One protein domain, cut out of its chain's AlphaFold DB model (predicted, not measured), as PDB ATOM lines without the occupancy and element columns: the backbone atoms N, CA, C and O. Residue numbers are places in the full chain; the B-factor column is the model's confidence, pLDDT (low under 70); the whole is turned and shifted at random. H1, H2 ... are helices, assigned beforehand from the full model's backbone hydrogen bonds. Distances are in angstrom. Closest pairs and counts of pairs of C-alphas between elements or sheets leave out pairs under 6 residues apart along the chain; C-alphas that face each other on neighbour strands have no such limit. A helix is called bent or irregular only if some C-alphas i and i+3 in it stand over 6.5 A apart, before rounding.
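This is residues 15 to 23 and 34 to 65 of the 72 residues of an uncharacterized protein of Bacillus megaterium (UniProt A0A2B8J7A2). Three helices, H2, H3 and H4, follow one another round an open arc, and a fourth, H1, lies over one side of that arc, packing on H4 and on residues 36 to 40 of H2. The first residue of H1 comes near H3, which makes the turn of the arc between H2 and H4. The printed part has 41 residues with four named helices, in the order H1, H2, H3, H4, and no named strand; the class is all helix. The whole is compact, with a radius of gyration of the C-alphas of 9.1 A, and the C-alphas span 24 by 20 by 15 A.

H1 holds residues 15 to 23 and begins with C-alpha 15 at (261.403, 257.985, 218.162); it is 12.3 A from first to last C-alpha. H2, residues 34 to 45, is the longest helix at 16.9 A, with C-alpha 34 at (260.848, 277.364, 215.612). H3, residues 47 to 52, measures 10.0 A. It is neither bent nor irregular, but only just: C-alphas 47 and 50 are 6.1 A apart. H4, residues 55 to 63, measures 12.2 A and ends with C-alpha 63 at (261.911, 266.813, 228.263).

H1 touches H4, the same way at a steep tilt of 45 degrees; their closest C-alphas, those of Ala 21 and Ile 62, are 5.5 A apart. H1 also touches H2, which meets it with residues 36 to 40 alone; the closest C-alphas, those of Leu 22 and Asp 36, are 5.5 A apart. These two run opposite ways at a steep tilt of 58 degrees. H1 and H3 are close but not clearly touching, with the C-alphas of Asp 15 and Ile 50 closest at 6.7 A. H2 and H3 only just touch, with 3 pairs of C-alphas within 8 A, and only at the corner by their link; H2 takes part with residues 42 to 43 alone, and the C-alphas of Ile 43 and Leu 49 are closest at 6.0 A. H2 and H4 are close but not clearly touching, with the C-alphas of Asp 36 and Ile 61 closest at 7.8 A. H3 and H4 are apart. In H1, H2 and H4 every O i to N i+4 pair is within hydrogen-bond range; in H3 it is 0 of 2, beside 3 of 3 O i to N i+3 pairs.

The two C-alphas farthest apart, those of Gln 45 and Thr 63, are 24.3 A apart. Residues 24 to 33 are not printed, and C-alphas 23 and 34 are 11.5 A apart across this cut, which falls between H1 and H2. The links from H2 to H3 and from H3 to H4 are tight. The mean pLDDT of the printed part is 88.0, and residues 64 to 65 are under 70.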
ATOM      1  N   ASP A  15     261.661 257.351 219.450       89.69
ATOM      2  CA  ASP A  15     261.403 257.985 218.162       89.69
ATOM      3  C   ASP A  15     259.950 258.465 218.037       89.69
ATOM      4  O   ASP A  15     259.684 259.474 217.381       89.69
ATOM      5  N   GLU A  16     259.010 257.768 218.678       88.94
ATOM      6  CA  GLU A  16     257.608 258.181 218.762       88.94
ATOM      7  C   GLU A  16     257.434 259.366 219.712       88.94
ATOM      8  O   GLU A  16     256.828 260.358 219.312       88.94
ATOM      9  N   ALA A  17     258.032 259.312 220.907       87.44
ATOM     10  CA  ALA A  17     258.016 260.421 221.864       87.44
ATOM     11  C   ALA A  17     258.632 261.689 221.270       87.44
ATOM     12  O   ALA A  17     258.071 262.777 221.373       87.44
ATOM     13  N   PHE A  18     259.753 261.533 220.569       89.75
ATOM     14  CA  PHE A  18     260.425 262.618 219.875       89.75
ATOM     15  C   PHE A  18     259.534 263.249 218.799       89.75
ATOM     16  O   PHE A  18     259.382 264.466 218.753       89.75
ATOM     17  N   LYS A  19     258.888 262.433 217.957       89.94
ATOM     18  CA  LYS A  19     257.920 262.920 216.960       89.94
ATOM     19  C   LYS A  19     256.736 263.648 217.594       89.94
ATOM     20  O   LYS A  19     256.285 264.645 217.037       89.94
ATOM     21  N   GLU A  20     256.217 263.132 218.705       87.56
ATOM     22  CA  GLU A  20     255.067 263.712 219.402       87.56
ATOM     23  C   GLU A  20     255.427 265.080 220.001       87.56
ATOM     24  O   GLU A  20     254.727 266.057 219.736       87.56
ATOM     25  N   ALA A  21     256.579 265.190 220.673       86.44
ATOM     26  CA  ALA A  21     257.111 266.452 221.193       86.44
ATOM     27  C   ALA A  21     257.316 267.499 220.081       86.44
ATOM     28  O   ALA A  21     256.860 268.640 220.183       86.44
ATOM     29  N   LEU A  22     257.904 267.088 218.952       89.12
ATOM     30  CA  LEU A  22     258.044 267.956 217.783       89.12
ATOM     31  C   LEU A  22     256.683 268.417 217.233       89.12
ATOM     32  O   LEU A  22     256.548 269.575 216.844       89.12
ATOM     33  N   ALA A  23     255.664 267.557 217.203       87.62
ATOM     34  CA  ALA A  23     254.327 267.927 216.731       87.62
ATOM     35  C   ALA A  23     253.620 268.926 217.660       87.62
ATOM     36  O   ALA A  23     252.909 269.806 217.181       87.62
ATOM     37  N   ASP A  34     260.463 277.163 217.018       82.81
ATOM     38  CA  ASP A  34     260.848 277.364 215.612       82.81
ATOM     39  C   ASP A  34     261.912 276.358 215.143       82.81
ATOM     40  O   ASP A  34     261.864 275.866 214.006       82.81
ATOM     41  N   ARG A  35     262.850 276.000 216.034       87.25
ATOM     42  CA  ARG A  35     263.830 274.928 215.798       87.25
ATOM     43  C   ARG A  35     263.100 273.601 215.618       87.25
ATOM     44  O   ARG A  35     263.313 272.909 214.623       87.25
ATOM     45  N   ASP A  36     262.218 273.281 216.555       88.12
ATOM     46  CA  ASP A  36     261.501 272.013 216.608       88.12
ATOM     47  C   ASP A  36     260.543 271.868 215.408       88.12
ATOM     48  O   ASP A  36     260.552 270.838 214.734       88.12
ATOM     49  N   LYS A  37     259.836 272.936 215.006       86.50
ATOM     50  CA  LYS A  37     259.050 272.978 213.756       86.50
ATOM     51  C   LYS A  37     259.901 272.692 212.522       86.50
ATOM     52  O   LYS A  37     259.480 271.937 211.645       86.50
ATOM     53  N   THR A  38     261.094 273.283 212.440       90.44
ATOM     54  CA  THR A  38     262.010 273.065 211.311       90.44
ATOM     55  C   THR A  38     262.438 271.598 211.231       90.44
ATOM     56  O   THR A  38     262.410 270.994 210.156       90.44
ATOM     57  N   ILE A  39     262.769 270.996 212.376       90.81
ATOM     58  CA  ILE A  39     263.128 269.576 212.477       90.81
ATOM     59  C   ILE A  39     261.934 268.688 212.104       90.81
ATOM     60  O   ILE A  39     262.087 267.750 211.320       90.81
ATOM     61  N   LEU A  40     260.732 269.010 212.596       91.81
ATOM     62  CA  LEU A  40     259.506 268.292 212.257       91.81
ATOM     63  C   LEU A  40     259.247 268.305 210.748       91.81
ATOM     64  O   LEU A  40     258.923 267.266 210.173       91.81
ATOM     65  N   GLN A  41     259.396 269.461 210.096       91.00
ATOM     66  CA  GLN A  41     259.219 269.579 208.649       91.00
ATOM     67  C   GLN A  41     260.237 268.739 207.874       91.00
ATOM     68  O   GLN A  41     259.850 268.051 206.928       91.00
ATOM     69  N   ALA A  42     261.506 268.737 208.293       91.50
ATOM     70  CA  ALA A  42     262.533 267.894 207.685       91.50
ATOM     71  C   ALA A  42     262.192 266.399 207.824       91.50
ATOM     72  O   ALA A  42     262.232 265.657 206.845       91.50
ATOM     73  N   ILE A  43     261.758 265.964 209.011       91.94
ATOM     74  CA  ILE A  43     261.347 264.574 209.264       91.94
ATOM     75  C   ILE A  43     260.091 264.191 208.465       91.94
ATOM     76  O   ILE A  43     259.999 263.063 207.984       91.94
ATOM     77  N   LYS A  44     259.126 265.109 208.286       89.75
ATOM     78  CA  LYS A  44     257.935 264.882 207.441       89.75
ATOM     79  C   LYS A  44     258.320 264.608 205.978       89.75
ATOM     80  O   LYS A  44     257.618 263.854 205.310       89.75
ATOM     81  N   GLN A  45     259.414 265.197 205.491       92.69
ATOM     82  CA  GLN A  45     259.941 264.962 204.139       92.69
ATOM     83  C   GLN A  45     260.829 263.710 204.057       92.69
ATOM     84  O   GLN A  45     260.834 263.035 203.028       92.69
ATOM     85  N   SER A  46     261.549 263.388 205.136       93.75
ATOM     86  CA  SER A  46     262.503 262.272 205.201       93.75
ATOM     87  C   SER A  46     262.477 261.603 206.587       93.75
ATOM     88  O   SER A  46     263.261 261.967 207.474       93.75
ATOM     89  N   PRO A  47     261.574 260.628 206.820       90.00
ATOM     90  CA  PRO A  47     261.404 259.975 208.121       90.00
ATOM     91  C   PRO A  47     262.655 259.261 208.657       90.00
ATOM     92  O   PRO A  47     262.801 259.098 209.868       90.00
ATOM     93  N   GLU A  48     263.568 258.848 207.780       92.38
ATOM     94  CA  GLU A  48     264.844 258.215 208.115       92.38
ATOM     95  C   GLU A  48     265.769 259.119 208.942       92.38
ATOM     96  O   GLU A  48     266.596 258.613 209.706       92.38
ATOM     97  N   LEU A  49     265.594 260.446 208.859       91.81
ATOM     98  CA  LEU A  49     266.387 261.421 209.612       91.81
ATOM     99  C   LEU A  49     266.263 261.239 211.126       91.81
ATOM    100  O   LEU A  49     267.202 261.539 211.854       91.81
ATOM    101  N   ILE A  50     265.148 260.681 211.605       90.19
ATOM    102  CA  ILE A  50     264.939 260.412 213.033       90.19
ATOM    103  C   ILE A  50     266.054 259.528 213.583       90.19
ATOM    104  O   ILE A  50     266.576 259.782 214.665       90.19
ATOM    105  N   SER A  51     266.455 258.509 212.822       89.38
ATOM    106  CA  SER A  51     267.514 257.580 213.225       89.38
ATOM    107  C   SER A  51     268.903 258.226 213.275       89.38
ATOM    108  O   SER A  51     269.801 257.674 213.906       89.38
ATOM    109  N   GLN A  52     269.079 259.396 212.650       91.81
ATOM    110  CA  GLN A  52     270.352 260.118 212.616       91.81
ATOM    111  C   GLN A  52     270.555 261.038 213.823       91.81
ATOM    112  O   GLN A  52     271.692 261.390 214.134       91.81
ATOM    113  N   PHE A  53     269.483 261.419 214.524       89.88
ATOM    114  CA  PHE A  53     269.600 262.197 215.754       89.88
ATOM    115  C   PHE A  53     270.109 261.328 216.906       89.88
ATOM    116  O   PHE A  53     269.670 260.189 217.089       89.88
ATOM    117  N   SER A  54     271.014 261.888 217.712       93.00
ATOM    118  CA  SER A  54     271.508 261.223 218.916       93.00
ATOM    119  C   SER A  54     270.381 261.025 219.932       93.00
ATOM    120  O   SER A  54     269.415 261.787 219.975       93.00
ATOM    121  N   LEU A  55     270.516 260.002 220.781       89.75
ATOM    122  CA  LEU A  55     269.577 259.766 221.878       89.75
ATOM    123  C   LEU A  55     269.470 260.994 222.794       89.75
ATOM    124  O   LEU A  55     268.368 261.411 223.114       89.75
ATOM    125  N   GLU A  56     270.603 261.600 223.156       90.88
ATOM    126  CA  GLU A  56     270.661 262.793 224.012       90.88
ATOM    127  C   GLU A  56     269.836 263.957 223.449       90.88
ATOM    128  O   GLU A  56     269.025 264.539 224.162       90.88
ATOM    129  N   PHE A  57     269.961 264.227 222.148       90.12
ATOM    130  CA  PHE A  57     269.203 265.294 221.501       90.12
ATOM    131  C   PHE A  57     267.696 265.008 221.466       90.12
ATOM    132  O   PHE A  57     266.879 265.903 221.676       90.12
ATOM    133  N   LYS A  58     267.309 263.748 221.224       89.56
ATOM    134  CA  LYS A  58     265.894 263.353 221.277       89.56
ATOM    135  C   LYS A  58     265.318 263.572 222.671       89.56
ATOM    136  O   LYS A  58     264.199 264.058 222.787       89.56
ATOM    137  N   LEU A  59     266.084 263.233 223.708       87.19
ATOM    138  CA  LEU A  59     265.676 263.411 225.098       87.19
ATOM    139  C   LEU A  59     265.526 264.879 225.478       87.19
ATOM    140  O   LEU A  59     264.520 265.197 226.093       87.19
ATOM    141  N   GLU A  60     266.454 265.750 225.065       87.19
ATOM    142  CA  GLU A  60     266.358 267.205 225.274       87.19
ATOM    143  C   GLU A  60     264.999 267.740 224.798       87.19
ATOM    144  O   GLU A  60     264.266 268.364 225.564       87.19
ATOM    145  N   ILE A  61     264.621 267.411 223.558       85.12
ATOM    146  CA  ILE A  61     263.342 267.839 222.981       85.12
ATOM    147  C   ILE A  61     262.158 267.200 223.708       85.12
ATOM    148  O   ILE A  61     261.175 267.877 223.963       85.12
ATOM    149  N   ILE A  62     262.220 265.920 224.077       83.81
ATOM    150  CA  ILE A  62     261.124 265.266 224.813       83.81
ATOM    151  C   ILE A  62     260.906 265.919 226.189       83.81
ATOM    152  O   ILE A  62     259.762 266.123 226.596       83.81
ATOM    153  N   THR A  63     261.985 266.252 226.906       76.31
ATOM    154  CA  THR A  63     261.911 266.813 228.263       76.31
ATOM    155  C   THR A  63     261.347 268.227 228.306       76.31
ATOM    156  O   THR A  63     260.695 268.574 229.288       76.31
ATOM    157  N   ASP A  64     261.516 269.013 227.240       68.44
ATOM    158  CA  ASP A  64     260.930 270.356 227.130       68.44
ATOM    159  C   ASP A  64     259.385 270.338 227.147       68.44
ATOM    160  O   ASP A  64     258.759 271.364 227.419       68.44
ATOM    161  N   TRP A  65     258.760 269.182 226.891       64.81
ATOM    162  CA  TRP A  65     257.306 269.020 226.756       64.81
ATOM    163  C   TRP A  65     256.639 268.209 227.878       64.81
ATOM    164  O   TRP A  65     255.472 267.842 227.747       64.81
TER     165      TRP A  65